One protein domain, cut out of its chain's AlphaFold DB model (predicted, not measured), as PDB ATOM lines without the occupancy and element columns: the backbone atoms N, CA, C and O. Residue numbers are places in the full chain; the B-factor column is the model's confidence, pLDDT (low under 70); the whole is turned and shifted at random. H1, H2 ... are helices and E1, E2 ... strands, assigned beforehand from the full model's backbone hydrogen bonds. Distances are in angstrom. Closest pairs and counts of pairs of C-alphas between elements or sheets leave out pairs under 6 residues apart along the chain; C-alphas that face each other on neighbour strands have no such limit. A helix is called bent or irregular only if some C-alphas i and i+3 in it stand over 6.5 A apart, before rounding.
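Overview. This is residues 20 to 90 and 101 to 183 of the 200 residues of an uncharacterized protein of Chenopodium quinoa (UniProt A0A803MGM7). A small parallel three-strand sheet, E1, E2 and E3, makes the core; arm H3a of a bent helix covers one face, and arm H3b reaches outward from it. Beyond the other face H4 and H5 run side by side, while H1 grazes the sheet by E3 and meets H5 nearly at right angles. The printed part has 154 residues, with six named helices and three named strands along it as H1 H2 H3 E1 H4 E2 H5 H6 E3; the sheet's order is E1 E2 E3 and the class is mostly helix. The whole is compact and rounded, with a radius of gyration of the C-alphas of 15.0 A and spans of 39 by 38 by 37 A.

Along the chain. Find C-alpha 26 at (-33.056, -4.377, -22.651); from there H1 runs 22.5 A to residue 41. H2 is residues 47 to 52. H3, residues 69 to 89, was assigned as one helix by its hydrogen bonds but is bent: C-alphas 79 and 82 are 9.2 A apart. Its arms are H3a, residues 69 to 79, and H3b, residues 82 to 89, both irregular, with 7.4 A between C-alphas 70 and 73 and 7.6 A between C-alphas 82 and 85. Next come E1, residues 105 to 109, H4, residues 116 to 126 and 15.2 A long, and E2, residues 137 to 141. H5, residues 155 to 168, spans 19.9 A; H6 is residues 170 to 174. E3, residues 179 to 183, ends at C-alpha 183 (-21.223, -4.173, -26.673).

Arrangement. Look first at inner strand E2: N 108 and O 139 are 2.8 A apart towards E1, and N 181 and O 138 are 2.8 A apart towards E3, within hydrogen-bond range. E1, H4, E2 and E2, H5 H6, E3 are strand-helix-strand units, parallel neighbours joined through helices, with right-handed crossovers. H3a is on the sheet at a height of 9.5 A, over E2. H1 only grazes the sheet, with residues 26 to 33. H4 and H5 touch at a shallow tilt of 9 degrees, the same way, closest at the C-alphas of Lys 122 and Leu 164, 5.9 A. H1 touches H5 about perpendicular, at 74 degrees, closest at the C-alphas of Ala 40 and Asp 159, 7.2 A. H2 and H6 are close but not clearly touching, closest at the C-alphas of Ser 52 and Leu 174, 5.1 A. Every O i to N i+4 pair is within hydrogen-bond range in H1, H2, H4, H5 and H6, against 5 of 7 in H3a and 3 of 4 in H3b.

Size, cuts and confidence. The C-alphas farthest apart, of Gly 42 and Glu 90, are 41.5 A apart. Residues 91 to 100 are not printed, and C-alphas 90 and 101 are 15.2 A apart across this cut. The links H2 to H3 and E2 to H5 are long. Confidence is under 70 at residue 20 and residues 111 to 116.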
ATOM      1  N   THR A  20     -24.721 -17.121 -29.569       68.38
ATOM      2  CA  THR A  20     -24.522 -15.702 -29.264       68.38
ATOM      3  C   THR A  20     -25.537 -14.852 -30.017       68.38
ATOM      4  O   THR A  20     -25.607 -14.935 -31.243       68.38
ATOM      5  N   SER A  21     -26.285 -14.009 -29.306       76.56
ATOM      6  CA  SER A  21     -27.174 -13.015 -29.905       76.56
ATOM      7  C   SER A  21     -26.540 -11.630 -29.864       76.56
ATOM      8  O   SER A  21     -25.977 -11.202 -28.856       76.56
ATOM      9  N   LEU A  22     -26.659 -10.914 -30.980       72.31
ATOM     10  CA  LEU A  22     -26.319  -9.494 -31.087       72.31
ATOM     11  C   LEU A  22     -27.533  -8.593 -30.819       72.31
ATOM     12  O   LEU A  22     -27.372  -7.396 -30.587       72.31
ATOM     13  N   ILE A  23     -28.739  -9.163 -30.836       76.56
ATOM     14  CA  ILE A  23     -30.013  -8.448 -30.771       76.56
ATOM     15  C   ILE A  23     -30.768  -8.991 -29.563       76.56
ATOM     16  O   ILE A  23     -31.642  -9.841 -29.681       76.56
ATOM     17  N   LEU A  24     -30.368  -8.525 -28.384       86.81
ATOM     18  CA  LEU A  24     -31.104  -8.759 -27.147       86.81
ATOM     19  C   LEU A  24     -31.880  -7.501 -26.776       86.81
ATOM     20  O   LEU A  24     -31.377  -6.382 -26.939       86.81
ATOM     21  N   SER A  25     -33.096  -7.697 -26.281       91.44
ATOM     22  CA  SER A  25     -33.895  -6.649 -25.656       91.44
ATOM     23  C   SER A  25     -33.222  -6.126 -24.373       91.44
ATOM     24  O   SER A  25     -32.357  -6.797 -23.799       91.44
ATOM     25  N   PRO A  26     -33.589  -4.922 -23.900       94.44
ATOM     26  CA  PRO A  26     -33.056  -4.377 -22.651       94.44
ATOM     27  C   PRO A  26     -33.246  -5.295 -21.430       94.44
ATOM     28  O   PRO A  26     -32.331  -5.424 -20.617       94.44
ATOM     29  N   SER A  27     -34.384  -5.992 -21.327       94.19
ATOM     30  CA  SER A  27     -34.660  -6.941 -20.238       94.19
ATOM     31  C   SER A  27     -33.769  -8.185 -20.304       94.19
ATOM     32  O   SER A  27     -33.217  -8.597 -19.286       94.19
ATOM     33  N   GLU A  28     -33.545  -8.750 -21.493       94.06
ATOM     34  CA  GLU A  28     -32.625  -9.883 -21.684       94.06
ATOM     35  C   GLU A  28     -31.177  -9.498 -21.354       94.06
ATOM     36  O   GLU A  28     -30.456 -10.261 -20.712       94.06
ATOM     37  N   ARG A  29     -30.748  -8.289 -21.739       94.56
ATOM     38  CA  ARG A  29     -29.416  -7.750 -21.410       94.56
ATOM     39  C   ARG A  29     -29.231  -7.562 -19.910       94.56
ATOM     40  O   ARG A  29     -28.184  -7.927 -19.376       94.56
ATOM     41  N   ARG A  30     -30.246  -7.009 -19.243       96.56
ATOM     42  CA  ARG A  30     -30.276  -6.883 -17.786       96.56
ATOM     43  C   ARG A  30     -30.187  -8.251 -17.121       96.56
ATOM     44  O   ARG A  30     -29.347  -8.411 -16.242       96.56
ATOM     45  N   SER A  31     -31.017  -9.212 -17.540       95.69
ATOM     46  CA  SER A  31     -31.014 -10.570 -16.982       95.69
ATOM     47  C   SER A  31     -29.631 -11.187 -17.106       95.69
ATOM     48  O   SER A  31     -29.041 -11.544 -16.096       95.69
ATOM     49  N   PHE A  32     -29.056 -11.177 -18.313       95.44
ATOM     50  CA  PHE A  32     -27.705 -11.674 -18.550       95.44
ATOM     51  C   PHE A  32     -26.677 -11.022 -17.614       95.44
ATOM     52  O   PHE A  32     -25.864 -11.711 -17.004       95.44
ATOM     53  N   PHE A  33     -26.700  -9.695 -17.468       96.38
ATOM     54  CA  PHE A  33     -25.755  -9.002 -16.593       96.38
ATOM     55  C   PHE A  33     -25.925  -9.387 -15.117       96.38
ATOM     56  O   PHE A  33     -24.929  -9.624 -14.430       96.38
ATOM     57  N   VAL A  34     -27.169  -9.463 -14.636       96.62
ATOM     58  CA  VAL A  34     -27.490  -9.873 -13.262       96.62
ATOM     59  C   VAL A  34     -27.051 -11.314 -13.019       96.62
ATOM     60  O   VAL A  34     -26.357 -11.568 -12.038       96.62
ATOM     61  N   ASP A  35     -27.353 -12.231 -13.937       95.44
ATOM     62  CA  ASP A  35     -26.958 -13.637 -13.840       95.44
ATOM     63  C   ASP A  35     -25.431 -13.779 -13.754       95.44
ATOM     64  O   ASP A  35     -24.909 -14.504 -12.903       95.44
ATOM     65  N   GLN A  36     -24.693 -13.020 -14.573       95.31
ATOM     66  CA  GLN A  36     -23.230 -12.991 -14.530       95.31
ATOM     67  C   GLN A  36     -22.690 -12.414 -13.211       95.31
ATOM     68  O   GLN A  36     -21.688 -12.918 -12.695       95.31
ATOM     69  N   PHE A  37     -23.334 -11.379 -12.661       95.81
ATOM     70  CA  PHE A  37     -22.958 -10.792 -11.374       95.81
ATOM     71  C   PHE A  37     -23.189 -11.776 -10.222       95.81
ATOM     72  O   PHE A  37     -22.278 -12.027  -9.431       95.81
ATOM     73  N   GLU A  38     -24.377 -12.369 -10.133       95.19
ATOM     74  CA  GLU A  38     -24.729 -13.301  -9.061       95.19
ATOM     75  C   GLU A  38     -23.893 -14.582  -9.127       95.19
ATOM     76  O   GLU A  38     -23.391 -15.052  -8.104       95.19
ATOM     77  N   SER A  39     -23.690 -15.121 -10.335       93.81
ATOM     78  CA  SER A  39     -22.871 -16.316 -10.558       93.81
ATOM     79  C   SER A  39     -21.421 -16.106 -10.118       93.81
ATOM     80  O   SER A  39     -20.851 -16.969  -9.453       93.81
ATOM     81  N   ALA A  40     -20.828 -14.952 -10.440       92.88
ATOM     82  CA  ALA A  40     -19.436 -14.673 -10.101       92.88
ATOM     83  C   ALA A  40     -19.221 -14.345  -8.616       92.88
ATOM     84  O   ALA A  40     -18.153 -14.632  -8.081       92.88
ATOM     85  N   ASN A  41     -20.210 -13.744  -7.948       89.94
ATOM     86  CA  ASN A  41     -20.092 -13.355  -6.540       89.94
ATOM     87  C   ASN A  41     -20.629 -14.413  -5.565       89.94
ATOM     88  O   ASN A  41     -20.407 -14.291  -4.363       89.94
ATOM     89  N   GLY A  42     -21.319 -15.447  -6.057       89.94
ATOM     90  CA  GLY A  42     -21.909 -16.489  -5.211       89.94
ATOM     91  C   GLY A  42     -23.040 -15.977  -4.314       89.94
ATOM     92  O   GLY A  42     -23.375 -16.614  -3.318       89.94
ATOM     93  N   THR A  43     -23.622 -14.824  -4.649       88.06
ATOM     94  CA  THR A  43     -24.656 -14.145  -3.864       88.06
ATOM     95  C   THR A  43     -25.789 -13.701  -4.771       88.06
ATOM     96  O   THR A  43     -25.541 -13.109  -5.820       88.06
ATOM     97  N   LYS A  44     -27.029 -13.951  -4.343       94.50
ATOM     98  CA  LYS A  44     -28.224 -13.415  -4.997       94.50
ATOM     99  C   LYS A  44     -28.457 -11.968  -4.571       94.50
ATOM    100  O   LYS A  44     -28.264 -11.644  -3.399       94.50
ATOM    101  N   LEU A  45     -28.876 -11.129  -5.511       94.56
ATOM    102  CA  LEU A  45     -29.371  -9.791  -5.211       94.56
ATOM    103  C   LEU A  45     -30.676  -9.896  -4.423       94.56
ATOM    104  O   LEU A  45     -31.487 -10.802  -4.636       94.56
ATOM    105  N   SER A  46     -30.894  -8.956  -3.510       95.69
ATOM    106  CA  SER A  46     -32.191  -8.823  -2.850       95.69
ATOM    107  C   SER A  46     -33.268  -8.382  -3.846       95.69
ATOM    108  O   SER A  46     -32.973  -7.758  -4.868       95.69
ATOM    109  N   SER A  47     -34.541  -8.644  -3.531       95.69
ATOM    110  CA  SER A  47     -35.660  -8.193  -4.371       95.69
ATOM    111  C   SER A  47     -35.630  -6.679  -4.605       95.69
ATOM    112  O   SER A  47     -35.851  -6.232  -5.724       95.69
ATOM    113  N   LEU A  48     -35.266  -5.898  -3.580       95.31
ATOM    114  CA  LEU A  48     -35.174  -4.440  -3.666       95.31
ATOM    115  C   LEU A  48     -34.048  -3.974  -4.602       95.31
ATOM    116  O   LEU A  48     -34.227  -3.035  -5.382       95.31
ATOM    117  N   GLU A  49     -32.882  -4.621  -4.548       95.00
ATOM    118  CA  GLU A  49     -31.785  -4.323  -5.475       95.00
ATOM    119  C   GLU A  49     -32.174  -4.684  -6.904       95.00
ATOM    120  O   GLU A  49     -31.958  -3.893  -7.822       95.00
ATOM    121  N   LEU A  50     -32.796  -5.850  -7.091       95.12
ATOM    122  CA  LEU A  50     -33.238  -6.293  -8.403       95.12
ATOM    123  C   LEU A  50     -34.256  -5.313  -8.995       95.12
ATOM    124  O   LEU A  50     -34.101  -4.928 -10.150       95.12
ATOM    125  N   GLU A  51     -35.237  -4.858  -8.216       94.94
ATOM    126  CA  GLU A  51     -36.221  -3.836  -8.612       94.94
ATOM    127  C   GLU A  51     -35.577  -2.485  -8.970       94.94
ATOM    128  O   GLU A  51     -36.068  -1.775  -9.851       94.94
ATOM    129  N   SER A  52     -34.462  -2.141  -8.321       96.81
ATOM    130  CA  SER A  52     -33.737  -0.887  -8.558       96.81
ATOM    131  C   SER A  52     -32.943  -0.898  -9.868       96.81
ATOM    132  O   SER A  52     -32.795   0.141 -10.513       96.81
ATOM    133  N   ILE A  53     -32.457  -2.066 -10.298       96.88
ATOM    134  CA  ILE A  53     -31.780  -2.238 -11.587       96.88
ATOM    135  C   ILE A  53     -32.846  -2.263 -12.686       96.88
ATOM    136  O   ILE A  53     -33.543  -3.255 -12.837       96.88
ATOM    137  N   LYS A  54     -32.987  -1.196 -13.477       96.94
ATOM    138  CA  LYS A  54     -34.030  -1.106 -14.516       96.94
ATOM    139  C   LYS A  54     -33.527  -1.559 -15.879       96.94
ATOM    140  O   LYS A  54     -32.368  -1.349 -16.225       96.94
ATOM    141  N   ASP A  55     -34.436  -2.077 -16.703       96.88
ATOM    142  CA  ASP A  55     -34.148  -2.456 -18.095       96.88
ATOM    143  C   ASP A  55     -33.602  -1.268 -18.902       96.88
ATOM    144  O   ASP A  55     -32.705  -1.421 -19.725       96.88
ATOM    145  N   THR A  56     -34.077  -0.051 -18.613       95.06
ATOM    146  CA  THR A  56     -33.623   1.192 -19.257       95.06
ATOM    147  C   THR A  56     -32.139   1.494 -19.036       95.06
ATOM    148  O   THR A  56     -31.566   2.286 -19.784       95.06
ATOM    149  N   TYR A  57     -31.496   0.868 -18.044       96.81
ATOM    150  CA  TYR A  57     -30.063   1.022 -17.793       96.81
ATOM    151  C   TYR A  57     -29.196   0.137 -18.698       96.81
ATOM    152  O   TYR A  57     -27.978   0.301 -18.718       96.81
ATOM    153  N   PHE A  58     -29.814  -0.754 -19.480       96.81
ATOM    154  CA  PHE A  58     -29.156  -1.660 -20.418       96.81
ATOM    155  C   PHE A  58     -29.571  -1.309 -21.849       96.81
ATOM    156  O   PHE A  58     -30.493  -1.916 -22.404       96.81
ATOM    157  N   PRO A  59     -28.927  -0.306 -22.474       92.88
ATOM    158  CA  PRO A  59     -29.338   0.176 -23.780       92.88
ATOM    159  C   PRO A  59     -29.273  -0.924 -24.847       92.88
ATOM    160  O   PRO A  59     -28.345  -1.747 -24.895       92.88
ATOM    161  N   LYS A  60     -30.274  -0.899 -25.731       89.56
ATOM    162  CA  LYS A  60     -30.321  -1.727 -26.936       89.56
ATOM    163  C   LYS A  60     -29.319  -1.183 -27.972       89.56
ATOM    164  O   LYS A  60     -29.204   0.037 -28.096       89.56
ATOM    165  N   PRO A  61     -28.621  -2.039 -28.737       84.44
ATOM    166  CA  PRO A  61     -27.778  -1.600 -29.845       84.44
ATOM    167  C   PRO A  61     -28.616  -1.003 -30.974       84.44
ATOM    168  O   PRO A  61     -29.788  -1.355 -31.143       84.44
ATOM    169  N   LEU A  62     -27.994  -0.168 -31.803       86.00
ATOM    170  CA  LEU A  62     -28.617   0.308 -33.035       86.00
ATOM    171  C   LEU A  62     -28.803  -0.862 -34.012       86.00
ATOM    172  O   LEU A  62     -27.836  -1.480 -34.445       86.00
ATOM    173  N   GLU A  63     -30.051  -1.155 -34.385       79.50
ATOM    174  CA  GLU A  63     -30.431  -2.374 -35.125       79.50
ATOM    175  C   GLU A  63     -29.794  -2.511 -36.517       79.50
ATOM    176  O   GLU A  63     -29.694  -3.616 -37.043       79.50
ATOM    177  N   ARG A  64     -29.375  -1.400 -37.132       81.38
ATOM    178  CA  ARG A  64     -28.852  -1.366 -38.511       81.38
ATOM    179  C   ARG A  64     -27.337  -1.237 -38.593       81.38
ATOM    180  O   ARG A  64     -26.798  -1.179 -39.695       81.38
ATOM    181  N   ILE A  65     -26.666  -1.148 -37.449       84.75
ATOM    182  CA  ILE A  65     -25.232  -0.900 -37.375       84.75
ATOM    183  C   ILE A  65     -24.592  -2.071 -36.637       84.75
ATOM    184  O   ILE A  65     -25.006  -2.424 -35.531       84.75
ATOM    185  N   SER A  66     -23.578  -2.686 -37.243       87.69
ATOM    186  CA  SER A  66     -22.807  -3.745 -36.594       87.69
ATOM    187  C   SER A  66     -22.152  -3.228 -35.313       87.69
ATOM    188  O   SER A  66     -21.820  -2.052 -35.185       87.69
ATOM    189  N   GLN A  67     -21.975  -4.110 -34.333       87.50
ATOM    190  CA  GLN A  67     -21.314  -3.784 -33.066       87.50
ATOM    191  C   GLN A  67     -19.798  -4.007 -33.162       87.50
ATOM    192  O   GLN A  67     -19.206  -4.603 -32.276       87.50
ATOM    193  N   ASP A  68     -19.158  -3.579 -34.247       86.88
ATOM    194  CA  ASP A  68     -17.695  -3.641 -34.380       86.88
ATOM    195  C   ASP A  68     -17.021  -2.372 -33.830       86.88
ATOM    196  O   ASP A  68     -17.678  -1.384 -33.490       86.88
ATOM    197  N   ALA A  69     -15.692  -2.381 -33.735       83.31
ATOM    198  CA  ALA A  69     -14.932  -1.254 -33.197       83.31
ATOM    199  C   ALA A  69     -15.110   0.052 -33.999       83.31
ATOM    200  O   ALA A  69     -15.055   1.132 -33.414       83.31
ATOM    201  N   GLY A  70     -15.348  -0.029 -35.314       87.56
ATOM    202  CA  GLY A  70     -15.524   1.145 -36.174       87.56
ATOM    203  C   GLY A  70     -16.844   1.875 -35.926       87.56
ATOM    204  O   GLY A  70     -16.934   3.085 -36.115       87.56
ATOM    205  N   ASN A  71     -17.847   1.150 -35.437       92.25
ATOM    206  CA  ASN A  71     -19.196   1.655 -35.223       92.25
ATOM    207  C   ASN A  71     -19.507   2.060 -33.777       92.25
ATOM    208  O   ASN A  71     -20.585   2.598 -33.512       92.25
ATOM    209  N   LEU A  72     -18.572   1.851 -32.841       91.38
ATOM    210  CA  LEU A  72     -18.789   2.129 -31.418       91.38
ATOM    211  C   LEU A  72     -19.278   3.564 -31.189       91.38
ATOM    212  O   LEU A  72     -20.242   3.772 -30.461       91.38
ATOM    213  N   GLY A  73     -18.669   4.548 -31.857       92.12
ATOM    214  CA  GLY A  73     -19.054   5.954 -31.722       92.12
ATOM    215  C   GLY A  73     -20.528   6.218 -32.041       92.12
ATOM    216  O   GLY A  73     -21.188   6.937 -31.295       92.12
ATOM    217  N   GLU A  74     -21.069   5.605 -33.096       93.69
ATOM    218  CA  GLU A  74     -22.480   5.767 -33.471       93.69
ATOM    219  C   GLU A  74     -23.414   5.102 -32.458       93.69
ATOM    220  O   GLU A  74     -24.412   5.702 -32.059       93.69
ATOM    221  N   HIS A  75     -23.059   3.916 -31.956       92.88
ATOM    222  CA  HIS A  75     -23.827   3.271 -30.885       92.88
ATOM    223  C   HIS A  75     -23.839   4.116 -29.612       92.88
ATOM    224  O   HIS A  75     -24.905   4.309 -29.034       92.88
ATOM    225  N   ILE A  76     -22.700   4.684 -29.205       94.19
ATOM    226  CA  ILE A  76     -22.629   5.563 -28.031       94.19
ATOM    227  C   ILE A  76     -23.469   6.824 -28.226       94.19
ATOM    228  O   ILE A  76     -24.237   7.173 -27.331       94.19
ATOM    229  N   LYS A  77     -23.413   7.472 -29.396       94.62
ATOM    230  CA  LYS A  77     -24.322   8.590 -29.702       94.62
ATOM    231  C   LYS A  77     -25.785   8.165 -29.576       94.62
ATOM    232  O   LYS A  77     -26.573   8.879 -28.968       94.62
ATOM    233  N   GLY A  78     -26.127   6.977 -30.074       93.00
ATOM    234  CA  GLY A  78     -27.454   6.381 -29.916       93.00
ATOM    235  C   GLY A  78     -27.872   6.201 -28.453       93.00
ATOM    236  O   GLY A  78     -29.010   6.505 -28.110       93.00
ATOM    237  N   VAL A  79     -26.952   5.780 -27.573       93.56
ATOM    238  CA  VAL A  79     -27.207   5.640 -26.126       93.56
ATOM    239  C   VAL A  79     -27.555   6.984 -25.484       93.56
ATOM    240  O   VAL A  79     -28.455   7.046 -24.648       93.56
ATOM    241  N   PHE A  80     -26.868   8.064 -25.854       93.31
ATOM    242  CA  PHE A  80     -27.166   9.402 -25.331       93.31
ATOM    243  C   PHE A  80     -28.334  10.096 -26.047       93.31
ATOM    244  O   PHE A  80     -28.833  11.101 -25.554       93.31
ATOM    245  N   GLY A  81     -28.820   9.564 -27.172       92.94
ATOM    246  CA  GLY A  81     -29.947  10.147 -27.896       92.94
ATOM    247  C   GLY A  81     -29.652  11.580 -28.340       92.94
ATOM    248  O   GLY A  81     -28.542  11.887 -28.759       92.94
ATOM    249  N   SER A  82     -30.629  12.481 -28.252       91.81
ATOM    250  CA  SER A  82     -30.477  13.875 -28.697       91.81
ATOM    251  C   SER A  82     -29.413  14.672 -27.932       91.81
ATOM    252  O   SER A  82     -28.855  15.609 -28.496       91.81
ATOM    253  N   SER A  83     -29.099  14.294 -26.691       90.25
ATOM    254  CA  SER A  83     -28.134  14.986 -25.828       90.25
ATOM    255  C   SER A  83     -26.689  14.498 -26.002       90.25
ATOM    256  O   SER A  83     -25.796  14.955 -25.291       90.25
ATOM    257  N   TRP A  84     -26.402  13.610 -26.966       93.06
ATOM    258  CA  TRP A  84     -25.046  13.070 -27.159       93.06
ATOM    259  C   TRP A  84     -23.978  14.148 -27.341       93.06
ATOM    260  O   TRP A  84     -22.864  13.997 -26.847       93.06
ATOM    261  N   LYS A  85     -24.298  15.235 -28.049       89.56
ATOM    262  CA  LYS A  85     -23.335  16.298 -28.342       89.56
ATOM    263  C   LYS A  85     -23.008  17.105 -27.088       89.56
ATOM    264  O   LYS A  85     -21.837  17.359 -26.829       89.56
ATOM    265  N   GLU A  86     -24.025  17.423 -26.298       87.69
ATOM    266  CA  GLU A  86     -23.892  18.117 -25.016       87.69
ATOM    267  C   GLU A  86     -23.054  17.275 -24.042       87.69
ATOM    268  O   GLU A  86     -22.047  17.730 -23.510       87.69
ATOM    269  N   VAL A  87     -23.376  15.989 -23.891       87.19
ATOM    270  CA  VAL A  87     -22.692  15.124 -22.917       87.19
ATOM    271  C   VAL A  87     -21.256  14.768 -23.330       87.19
ATOM    272  O   VAL A  87     -20.355  14.712 -22.484       87.19
ATOM    273  N   LEU A  88     -21.019  14.499 -24.620       87.62
ATOM    274  CA  LEU A  88     -19.733  13.980 -25.107       87.62
ATOM    275  C   LEU A  88     -18.781  15.062 -25.617       87.62
ATOM    276  O   LEU A  88     -17.569  14.850 -25.585       87.62
ATOM    277  N   CYS A  89     -19.301  16.177 -26.131       83.06
ATOM    278  CA  CYS A  89     -18.494  17.206 -26.784       83.06
ATOM    279  C   CYS A  89     -18.500  18.544 -26.044       83.06
ATOM    280  O   CYS A  89     -17.548  19.307 -26.219       83.06
ATOM    281  N   GLU A  90     -19.534  18.859 -25.257       75.38
ATOM    282  CA  GLU A  90     -19.597  20.164 -24.605       75.38
ATOM    283  C   GLU A  90     -18.808  20.194 -23.286       75.38
ATOM    284  O   GLU A  90     -18.869  19.270 -22.472       75.38
ATOM    285  N   GLY A 101      -9.902  13.998 -16.182       83.56
ATOM    286  CA  GLY A 101     -10.064  12.724 -15.476       83.56
ATOM    287  C   GLY A 101     -11.508  12.328 -15.154       83.56
ATOM    288  O   GLY A 101     -11.692  11.248 -14.613       83.56
ATOM    289  N   ASN A 102     -12.531  13.113 -15.525       87.00
ATOM    290  CA  ASN A 102     -13.948  12.768 -15.316       87.00
ATOM    291  C   ASN A 102     -14.663  12.411 -16.636       87.00
ATOM    292  O   ASN A 102     -15.330  13.272 -17.225       87.00
ATOM    293  N   PRO A 103     -14.531  11.177 -17.161       91.88
ATOM    294  CA  PRO A 103     -15.152  10.790 -18.424       91.88
ATOM    295  C   PRO A 103     -16.674  10.652 -18.304       91.88
ATOM    296  O   PRO A 103     -17.186  10.259 -17.264       91.88
ATOM    297  N   ALA A 104     -17.386  10.892 -19.410       92.25
ATOM    298  CA  ALA A 104     -18.806  10.543 -19.538       92.25
ATOM    299  C   ALA A 104     -19.020   9.064 -19.914       92.25
ATOM    300  O   ALA A 104     -20.058   8.476 -19.605       92.25
ATOM    301  N   VAL A 105     -18.021   8.460 -20.570       94.69
ATOM    302  CA  VAL A 105     -18.035   7.072 -21.047       94.69
ATOM    303  C   VAL A 105     -16.730   6.388 -20.663       94.69
ATOM    304  O   VAL A 105     -15.654   6.895 -20.979       94.69
ATOM    305  N   LEU A 106     -16.824   5.222 -20.027       94.38
ATOM    306  CA  LEU A 106     -15.686   4.347 -19.744       94.38
ATOM    307  C   LEU A 106     -15.846   3.048 -20.533       94.38
ATOM    308  O   LEU A 106     -16.836   2.342 -20.359       94.38
ATOM    309  N   VAL A 107     -14.876   2.722 -21.384       92.62
ATOM    310  CA  VAL A 107     -14.870   1.475 -22.163       92.62
ATOM    311  C   VAL A 107     -13.919   0.478 -21.511       92.62
ATOM    312  O   VAL A 107     -12.748   0.787 -21.303       92.62
ATOM    313  N   ILE A 108     -14.417  -0.718 -21.203       90.50
ATOM    314  CA  ILE A 108     -13.657  -1.810 -20.591       90.50
ATOM    315  C   ILE A 108     -13.661  -2.985 -21.566       90.50
ATOM    316  O   ILE A 108     -14.715  -3.547 -21.864       90.50
ATOM    317  N   SER A 109     -12.479  -3.361 -22.062       83.88
ATOM    318  CA  SER A 109     -12.318  -4.473 -23.004       83.88
ATOM    319  C   SER A 109     -11.300  -5.492 -22.540       83.88
ATOM    320  O   SER A 109     -10.169  -5.143 -22.217       83.88
ATOM    321  N   ALA A 110     -11.678  -6.770 -22.595       71.31
ATOM    322  CA  ALA A 110     -10.780  -7.878 -22.285       71.31
ATOM    323  C   ALA A 110      -9.547  -7.907 -23.203       71.31
ATOM    324  O   ALA A 110      -8.458  -8.245 -22.752       71.31
ATOM    325  N   SER A 111      -9.696  -7.508 -24.472       65.25
ATOM    326  CA  SER A 111      -8.597  -7.497 -25.449       65.25
ATOM    327  C   SER A 111      -7.530  -6.432 -25.151       65.25
ATOM    328  O   SER A 111      -6.364  -6.606 -25.506       65.25
ATOM    329  N   ALA A 112      -7.914  -5.355 -24.459       55.75
ATOM    330  CA  ALA A 112      -7.021  -4.286 -24.023       55.75
ATOM    331  C   ALA A 112      -6.420  -4.541 -22.627       55.75
ATOM    332  O   ALA A 112      -5.483  -3.854 -22.223       55.75
ATOM    333  N   ILE A 113      -6.937  -5.531 -21.889       54.22
ATOM    334  CA  ILE A 113      -6.607  -5.768 -20.483       54.22
ATOM    335  C   ILE A 113      -5.682  -6.983 -20.373       54.22
ATOM    336  O   ILE A 113      -6.105  -8.136 -20.364       54.22
ATOM    337  N   LYS A 114      -4.384  -6.722 -20.191       56.47
ATOM    338  CA  LYS A 114      -3.587  -7.589 -19.308       56.47
ATOM    339  C   LYS A 114      -4.119  -7.330 -17.896       56.47
ATOM    340  O   LYS A 114      -4.395  -6.175 -17.601       56.47
ATOM    341  N   SER A 115      -4.253  -8.328 -17.026       55.34
ATOM    342  CA  SER A 115      -4.805  -8.187 -15.655       55.34
ATOM    343  C   SER A 115      -4.304  -6.970 -14.852       55.34
ATOM    344  O   SER A 115      -5.020  -6.383 -14.048       55.34
ATOM    345  N   LEU A 116      -3.092  -6.488 -15.135       61.31
ATOM    346  CA  LEU A 116      -2.570  -5.248 -14.558       61.31
ATOM    347  C   LEU A 116      -3.436  -3.994 -14.836       61.31
ATOM    348  O   LEU A 116      -3.441  -3.069 -14.025       61.31
ATOM    349  N   GLU A 117      -4.170  -3.946 -15.949       73.69
ATOM    350  CA  GLU A 117      -4.950  -2.778 -16.377       73.69
ATOM    351  C   GLU A 117      -6.260  -2.608 -15.587       73.69
ATOM    352  O   GLU A 117      -6.637  -1.476 -15.292       73.69
ATOM    353  N   MET A 118      -6.926  -3.686 -15.150       84.44
ATOM    354  CA  MET A 118      -8.142  -3.553 -14.326       84.44
ATOM    355  C   MET A 118      -7.806  -2.989 -12.940       84.44
ATOM    356  O   MET A 118      -8.445  -2.051 -12.456       84.44
ATOM    357  N   LEU A 119      -6.726  -3.502 -12.339       82.19
ATOM    358  CA  LEU A 119      -6.168  -2.972 -11.096       82.19
ATOM    359  C   LEU A 119      -5.724  -1.514 -11.252       82.19
ATOM    360  O   LEU A 119      -5.830  -0.733 -10.309       82.19
ATOM    361  N   ARG A 120      -5.236  -1.128 -12.435       87.31
ATOM    362  CA  ARG A 120      -4.872   0.259 -12.728       87.31
ATOM    363  C   ARG A 120      -6.094   1.171 -12.759       87.31
ATOM    364  O   ARG A 120      -6.026   2.233 -12.154       87.31
ATOM    365  N   ILE A 121      -7.195   0.766 -13.394       90.06
ATOM    366  CA  ILE A 121      -8.450   1.540 -13.374       90.06
ATOM    367  C   ILE A 121      -8.913   1.736 -11.930       90.06
ATOM    368  O   ILE A 121      -9.173   2.868 -11.529       90.06
ATOM    369  N   LYS A 122      -8.925   0.663 -11.127       90.94
ATOM    370  CA  LYS A 122      -9.288   0.737  -9.705       90.94
ATOM    371  C   LYS A 122      -8.411   1.739  -8.949       90.94
ATOM    372  O   LYS A 122      -8.936   2.653  -8.328       90.94
ATOM    373  N   LYS A 123      -7.084   1.637  -9.085       92.00
ATOM    374  CA  LYS A 123      -6.129   2.570  -8.463       92.00
ATOM    375  C   LYS A 123      -6.324   4.015  -8.912       92.00
ATOM    376  O   LYS A 123      -6.183   4.923  -8.106       92.00
ATOM    377  N   LEU A 124      -6.635   4.246 -10.187       92.94
ATOM    378  CA  LEU A 124      -6.911   5.595 -10.680       92.94
ATOM    379  C   LEU A 124      -8.179   6.175 -10.043       92.94
ATOM    380  O   LEU A 124      -8.186   7.364  -9.737       92.94
ATOM    381  N   CYS A 125      -9.205   5.355  -9.794       92.12
ATOM    382  CA  CYS A 125     -10.371   5.769  -9.013       92.12
ATOM    383  C   CYS A 125     -10.006   6.040  -7.543       92.12
ATOM    384  O   CYS A 125     -10.419   7.055  -6.997       92.12
ATOM    385  N   GLU A 126      -9.218   5.165  -6.903       92.88
ATOM    386  CA  GLU A 126      -8.758   5.325  -5.507       92.88
ATOM    387  C   GLU A 126      -7.942   6.608  -5.302       92.88
ATOM    388  O   GLU A 126      -8.049   7.252  -4.265       92.88
ATOM    389  N   MET A 127      -7.132   6.980  -6.294       92.75
ATOM    390  CA  MET A 127      -6.317   8.196  -6.285       92.75
ATOM    391  C   MET A 127      -7.070   9.435  -6.792       92.75
ATOM    392  O   MET A 127      -6.442  10.476  -6.974       92.75
ATOM    393  N   GLU A 128      -8.364   9.313  -7.106       88.44
ATOM    394  CA  GLU A 128      -9.200  10.369  -7.701       88.44
ATOM    395  C   GLU A 128      -8.658  10.933  -9.035       88.44
ATOM    396  O   GLU A 128      -9.121  11.956  -9.534       88.44
ATOM    397  N   ALA A 129      -7.704  10.241  -9.664       90.19
ATOM    398  CA  ALA A 129      -7.153  10.589 -10.974       90.19
ATOM    399  C   ALA A 129      -8.109  10.211 -12.120       90.19
ATOM    400  O   ALA A 129      -8.067  10.809 -13.197       90.19
ATOM    401  N   LEU A 130      -8.961   9.208 -11.886       91.75
ATOM    402  CA  LEU A 130     -10.125   8.884 -12.700       91.75
ATOM    403  C   LEU A 130     -11.378   9.161 -11.865       91.75
ATOM    404  O   LEU A 130     -11.867   8.301 -11.135       91.75
ATOM    405  N   GLY A 131     -11.875  10.388 -11.959       90.06
ATOM    406  CA  GLY A 131     -13.118  10.787 -11.324       90.06
ATOM    407  C   GLY A 131     -14.327  10.184 -12.039       90.06
ATOM    408  O   GLY A 131     -14.334   9.968 -13.249       90.06
ATOM    409  N   LEU A 132     -15.371   9.878 -11.276       91.69
ATOM    410  CA  LEU A 132     -16.555   9.184 -11.788       91.69
ATOM    411  C   LEU A 132     -17.805  10.068 -11.795       91.69
ATOM    412  O   LEU A 132     -18.863   9.597 -12.202       91.69
ATOM    413  N   SER A 133     -17.696  11.333 -11.383       89.19
ATOM    414  CA  SER A 133     -18.828  12.257 -11.207       89.19
ATOM    415  C   SER A 133     -19.672  12.420 -12.475       89.19
ATOM    416  O   SER A 133     -20.895  12.451 -12.401       89.19
ATOM    417  N   ARG A 134     -19.017  12.447 -13.640       90.06
ATOM    418  CA  ARG A 134     -19.653  12.575 -14.960       90.06
ATOM    419  C   ARG A 134     -19.962  11.255 -15.651       90.06
ATOM    420  O   ARG A 134     -20.583  11.262 -16.707       90.06
ATOM    421  N   LEU A 135     -19.484  10.134 -15.119       94.19
ATOM    422  CA  LEU A 135     -19.571   8.860 -15.823       94.19
ATOM    423  C   LEU A 135     -21.030   8.407 -15.890       94.19
ATOM    424  O   LEU A 135     -21.596   8.037 -14.873       94.19
ATOM    425  N   GLU A 136     -21.618   8.389 -17.078       94.94
ATOM    426  CA  GLU A 136     -23.009   7.970 -17.277       94.94
ATOM    427  C   GLU A 136     -23.124   6.582 -17.904       94.94
ATOM    428  O   GLU A 136     -24.138   5.903 -17.730       94.94
ATOM    429  N   VAL A 137     -22.102   6.148 -18.651       97.31
ATOM    430  CA  VAL A 137     -22.124   4.873 -19.372       97.31
ATOM    431  C   VAL A 137     -20.809   4.128 -19.173       97.31
ATOM    432  O   VAL A 137     -19.743   4.619 -19.546       97.31
ATOM    433  N   VAL A 138     -20.885   2.902 -18.654       96.81
ATOM    434  CA  VAL A 138     -19.799   1.924 -18.798       96.81
ATOM    435  C   VAL A 138     -20.122   1.018 -19.979       96.81
ATOM    436  O   VAL A 138     -21.190   0.409 -20.036       96.81
ATOM    437  N   VAL A 139     -19.192   0.922 -20.919       95.81
ATOM    438  CA  VAL A 139     -19.258   0.011 -22.059       95.81
ATOM    439  C   VAL A 139     -18.413  -1.209 -21.742       95.81
ATOM    440  O   VAL A 139     -17.208  -1.089 -21.525       95.81
ATOM    441  N   LEU A 140     -19.041  -2.379 -21.727       94.56
ATOM    442  CA  LEU A 140     -18.369  -3.662 -21.586       94.56
ATOM    443  C   LEU A 140     -18.243  -4.286 -22.967       94.56
ATOM    444  O   LEU A 140     -19.248  -4.604 -23.604       94.56
ATOM    445  N   ASP A 141     -17.011  -4.448 -23.431       91.56
ATOM    446  CA  ASP A 141     -16.738  -5.166 -24.668       91.56
ATOM    447  C   ASP A 141     -16.914  -6.673 -24.441       91.56
ATOM    448  O   ASP A 141     -16.173  -7.318 -23.690       91.56
ATOM    449  N   MET A 142     -17.937  -7.214 -25.092       91.62
ATOM    450  CA  MET A 142     -18.349  -8.609 -25.015       91.62
ATOM    451  C   MET A 142     -17.703  -9.477 -26.097       91.62
ATOM    452  O   MET A 142     -17.938 -10.687 -26.109       91.62
ATOM    453  N   HIS A 143     -16.885  -8.904 -26.989       88.81
ATOM    454  CA  HIS A 143     -16.155  -9.700 -27.969       88.81
ATOM    455  C   HIS A 143     -15.228 -10.694 -27.277       88.81
ATOM    456  O   HIS A 143     -14.613 -10.418 -26.242       88.81
ATOM    457  N   THR A 144     -15.147 -11.880 -27.865       87.56
ATOM    458  CA  THR A 144     -14.267 -12.933 -27.392       87.56
ATOM    459  C   THR A 144     -12.907 -12.853 -28.069       87.56
ATOM    460  O   THR A 144     -12.781 -12.457 -29.229       87.56
ATOM    461  N   ASP A 145     -11.871 -13.252 -27.340       84.00
ATOM    462  CA  ASP A 145     -10.544 -13.457 -27.897       84.00
ATOM    463  C   ASP A 145     -10.504 -14.690 -28.822       84.00
ATOM    464  O   ASP A 145     -11.470 -15.445 -28.968       84.00
ATOM    465  N   VAL A 146      -9.336 -14.950 -29.414       82.50
ATOM    466  CA  VAL A 146      -9.103 -16.119 -30.284       82.50
ATOM    467  C   VAL A 146      -9.339 -17.471 -29.588       82.50
ATOM    468  O   VAL A 146      -9.443 -18.496 -30.257       82.50
ATOM    469  N   LYS A 147      -9.403 -17.495 -28.252       84.25
ATOM    470  CA  LYS A 147      -9.665 -18.686 -27.431       84.25
ATOM    471  C   LYS A 147     -11.133 -18.780 -26.989       84.25
ATOM    472  O   LYS A 147     -11.519 -19.787 -26.384       84.25
ATOM    473  N   GLY A 148     -11.953 -17.784 -27.321       85.00
ATOM    474  CA  GLY A 148     -13.367 -17.713 -26.978       85.00
ATOM    475  C   GLY A 148     -13.661 -17.089 -25.610       85.00
ATOM    476  O   GLY A 148     -14.773 -17.260 -25.117       85.00
ATOM    477  N   PHE A 149     -12.704 -16.403 -24.978       85.31
ATOM    478  CA  PHE A 149     -12.913 -15.730 -23.693       85.31
ATOM    479  C   PHE A 149     -13.279 -14.257 -23.872       85.31
ATOM    480  O   PHE A 149     -12.666 -13.558 -24.667       85.31
ATOM    481  N   SER A 150     -14.245 -13.779 -23.094       87.25
ATOM    482  CA  SER A 150     -14.635 -12.372 -22.985       87.25
ATOM    483  C   SER A 150     -14.323 -11.844 -21.584       87.25
ATOM    484  O   SER A 150     -13.869 -12.588 -20.706       87.25
ATOM    485  N   LEU A 151     -14.626 -10.562 -21.358       88.75
ATOM    486  CA  LEU A 151     -14.453  -9.876 -20.075       88.75
ATOM    487  C   LEU A 151     -15.047 -10.654 -18.893       88.75
ATOM    488  O   LEU A 151     -14.445 -10.719 -17.826       88.75
ATOM    489  N   LEU A 152     -16.218 -11.263 -19.095       90.69
ATOM    490  CA  LEU A 152     -16.978 -11.925 -18.035       90.69
ATOM    491  C   LEU A 152     -16.741 -13.440 -17.955       90.69
ATOM    492  O   LEU A 152     -17.311 -14.086 -17.078       90.69
ATOM    493  N   THR A 153     -15.927 -14.024 -18.842       87.94
ATOM    494  CA  THR A 153     -15.654 -15.476 -18.843       87.94
ATOM    495  C   THR A 153     -14.209 -15.825 -18.506       87.94
ATOM    496  O   THR A 153     -13.961 -16.910 -17.977       87.94
ATOM    497  N   LEU A 154     -13.251 -14.922 -18.737       87.25
ATOM    498  CA  LEU A 154     -11.876 -15.105 -18.275       87.25
ATOM    499  C   LEU A 154     -11.788 -14.839 -16.766       87.25
ATOM    500  O   LEU A 154     -11.795 -13.687 -16.354       87.25
ATOM    501  N   GLN A 155     -11.676 -15.896 -15.954       86.75
ATOM    502  CA  GLN A 155     -11.792 -15.836 -14.488       86.75
ATOM    503  C   GLN A 155     -11.029 -14.674 -13.831       86.75
ATOM    504  O   GLN A 155     -11.646 -13.886 -13.129       86.75
ATOM    505  N   GLN A 156      -9.727 -14.522 -14.088       83.62
ATOM    506  CA  GLN A 156      -8.943 -13.450 -13.461       83.62
ATOM    507  C   GLN A 156      -9.493 -12.051 -13.791       83.62
ATOM    508  O   GLN A 156      -9.699 -11.238 -12.897       83.62
ATOM    509  N   VAL A 157      -9.765 -11.787 -15.071       86.31
ATOM    510  CA  VAL A 157     -10.274 -10.487 -15.534       86.31
ATOM    511  C   VAL A 157     -11.697 -10.245 -15.032       86.31
ATOM    512  O   VAL A 157     -12.031  -9.135 -14.630       86.31
ATOM    513  N   ARG A 158     -12.523 -11.293 -15.007       90.75
ATOM    514  CA  ARG A 158     -13.888 -11.266 -14.479       90.75
ATOM    515  C   ARG A 158     -13.900 -10.899 -12.997       90.75
ATOM    516  O   ARG A 158     -14.686 -10.050 -12.591       90.75
ATOM    517  N   ASP A 159     -13.057 -11.540 -12.194       91.06
ATOM    518  CA  ASP A 159     -13.037 -11.339 -10.746       91.06
ATOM    519  C   ASP A 159     -12.544  -9.914 -10.409       91.06
ATOM    520  O   ASP A 159     -13.162  -9.222  -9.597       91.06
ATOM    521  N   GLU A 160     -11.514  -9.422 -11.110       90.88
ATOM    522  CA  GLU A 160     -11.039  -8.033 -11.006       90.88
ATOM    523  C   GLU A 160     -12.099  -7.015 -11.471       90.88
ATOM    524  O   GLU A 160     -12.281  -5.969 -10.846       90.88
ATOM    525  N   PHE A 161     -12.835  -7.315 -12.547       93.25
ATOM    526  CA  PHE A 161     -13.938  -6.473 -13.015       93.25
ATOM    527  C   PHE A 161     -15.046  -6.366 -11.965       93.25
ATOM    528  O   PHE A 161     -15.522  -5.266 -11.684       93.25
ATOM    529  N   TRP A 162     -15.466  -7.484 -11.371       94.69
ATOM    530  CA  TRP A 162     -16.534  -7.461 -10.374       94.69
ATOM    531  C   TRP A 162     -16.117  -6.776  -9.078       94.69
ATOM    532  O   TRP A 162     -16.951  -6.137  -8.437       94.69
ATOM    533  N   ASP A 163     -14.841  -6.852  -8.707       93.75
ATOM    534  CA  ASP A 163     -14.283  -6.061  -7.612       93.75
ATOM    535  C   ASP A 163     -14.358  -4.549  -7.901       93.75
ATOM    536  O   ASP A 163     -14.876  -3.784  -7.078       93.75
ATOM    537  N   LEU A 164     -13.956  -4.116  -9.102       93.88
ATOM    538  CA  LEU A 164     -14.110  -2.729  -9.558       93.88
ATOM    539  C   LEU A 164     -15.588  -2.297  -9.565       93.88
ATOM    540  O   LEU A 164     -15.933  -1.237  -9.041       93.88
ATOM    541  N   TYR A 165     -16.471  -3.130 -10.120       96.00
ATOM    542  CA  TYR A 165     -17.904  -2.852 -10.210       96.00
ATOM    543  C   TYR A 165     -18.538  -2.672  -8.828       96.00
ATOM    544  O   TYR A 165     -19.232  -1.681  -8.608       96.00
ATOM    545  N   LYS A 166     -18.276  -3.582  -7.880       95.75
ATOM    546  CA  LYS A 166     -18.794  -3.469  -6.506       95.75
ATOM    547  C   LYS A 166     -18.287  -2.211  -5.810       95.75
ATOM    548  O   LYS A 166     -19.056  -1.565  -5.104       95.75
ATOM    549  N   SER A 167     -17.025  -1.858  -6.045       95.31
ATOM    550  CA  SER A 167     -16.384  -0.708  -5.408       95.31
ATOM    551  C   SER A 167     -16.928   0.634  -5.915       95.31
ATOM    552  O   SER A 167     -17.074   1.559  -5.122       95.31
ATOM    553  N   TYR A 168     -17.250   0.753  -7.211       96.00
ATOM    554  CA  TYR A 168     -17.499   2.066  -7.835       96.00
ATOM    555  C   TYR A 168     -18.789   2.200  -8.648       96.00
ATOM    556  O   TYR A 168     -19.282   3.314  -8.835       96.00
ATOM    557  N   PHE A 169     -19.342   1.106  -9.172       96.69
ATOM    558  CA  PHE A 169     -20.423   1.158 -10.166       96.69
ATOM    559  C   PHE A 169     -21.754   0.631  -9.641       96.69
ATOM    560  O   PHE A 169     -22.799   1.134 -10.044       96.69
ATOM    561  N   HIS A 170     -21.741  -0.337  -8.724       96.94
ATOM    562  CA  HIS A 170     -22.953  -1.027  -8.292       96.94
ATOM    563  C   HIS A 170     -23.997  -0.078  -7.692       96.94
ATOM    564  O   HIS A 170     -25.125  -0.022  -8.175       96.94
ATOM    565  N   GLN A 171     -23.606   0.745  -6.713       96.69
ATOM    566  CA  GLN A 171     -24.510   1.733  -6.109       96.69
ATOM    567  C   GLN A 171     -25.036   2.741  -7.132       96.69
ATOM    568  O   GLN A 171     -26.203   3.121  -7.099       96.69
ATOM    569  N   ARG A 172     -24.201   3.125  -8.097       96.75
ATOM    570  CA  ARG A 172     -24.584   4.071  -9.146       96.75
ATOM    571  C   ARG A 172     -25.611   3.490 -10.109       96.75
ATOM    572  O   ARG A 172     -26.511   4.218 -10.528       96.75
ATOM    573  N   LEU A 173     -25.496   2.197 -10.416       97.00
ATOM    574  CA  LEU A 173     -26.487   1.454 -11.192       97.00
ATOM    575  C   LEU A 173     -27.816   1.356 -10.432       97.00
ATOM    576  O   LEU A 173     -28.858   1.638 -11.017       97.00
ATOM    577  N   LEU A 174     -27.788   1.028  -9.134       96.62
ATOM    578  CA  LEU A 174     -28.995   0.978  -8.293       96.62
ATOM    579  C   LEU A 174     -29.704   2.339  -8.227       96.62
ATOM    580  O   LEU A 174     -30.925   2.415  -8.315       96.62
ATOM    581  N   GLN A 175     -28.936   3.423  -8.133       96.00
ATOM    582  CA  GLN A 175     -29.453   4.795  -8.118       96.00
ATOM    583  C   GLN A 175     -29.910   5.294  -9.499       96.00
ATOM    584  O   GLN A 175     -30.528   6.352  -9.592       96.00
ATOM    585  N   GLY A 176     -29.604   4.567 -10.579       94.56
ATOM    586  CA  GLY A 176     -29.945   4.956 -11.948       94.56
ATOM    587  C   GLY A 176     -29.082   6.057 -12.558       94.56
ATOM    588  O   GLY A 176     -29.428   6.583 -13.612       94.56
ATOM    589  N   SER A 177     -27.955   6.392 -11.926       94.94
ATOM    590  CA  SER A 177     -26.986   7.372 -12.448       94.94
ATOM    591  C   SER A 177     -25.987   6.766 -13.439       94.94
ATOM    592  O   SER A 177     -25.186   7.488 -14.027       94.94
ATOM    593  N   LEU A 178     -26.013   5.440 -13.611       97.31
ATOM    594  CA  LEU A 178     -25.112   4.712 -14.490       97.31
ATOM    595  C   LEU A 178     -25.878   3.725 -15.365       97.31
ATOM    596  O   LEU A 178     -26.751   3.001 -14.889       97.31
ATOM    597  N   ARG A 179     -25.496   3.659 -16.638       97.56
ATOM    598  CA  ARG A 179     -25.981   2.681 -17.613       97.56
ATOM    599  C   ARG A 179     -24.852   1.734 -18.009       97.56
ATOM    600  O   ARG A 179     -23.696   2.147 -18.115       97.56
ATOM    601  N   VAL A 180     -25.186   0.470 -18.247       97.75
ATOM    602  CA  VAL A 180     -24.234  -0.578 -18.640       97.75
ATOM    603  C   VAL A 180     -24.527  -1.010 -20.071       97.75
ATOM    604  O   VAL A 180     -25.519  -1.679 -20.355       97.75
ATOM    605  N   CYS A 181     -23.647  -0.631 -20.992       96.06
ATOM    606  CA  CYS A 181     -23.737  -1.010 -22.395       96.06
ATOM    607  C   CYS A 181     -22.941  -2.298 -22.641       96.06
ATOM    608  O   CYS A 181     -21.715  -2.289 -22.632       96.06
ATOM    609  N   LEU A 182     -23.646  -3.406 -22.880       94.75
ATOM    610  CA  LEU A 182     -23.043  -4.662 -23.330       94.75
ATOM    611  C   LEU A 182     -22.828  -4.593 -24.848       94.75
ATOM    612  O   LEU A 182     -23.801  -4.645 -25.610       94.75
ATOM    613  N   TYR A 183     -21.578  -4.423 -25.277       93.25
ATOM    614  CA  TYR A 183     -21.223  -4.173 -26.673       93.25
ATOM    615  C   TYR A 183     -20.605  -5.412 -27.319       93.25
ATOM    616  O   TYR A 183     -19.513  -5.829 -26.943       93.25
TER     617      TYR A 183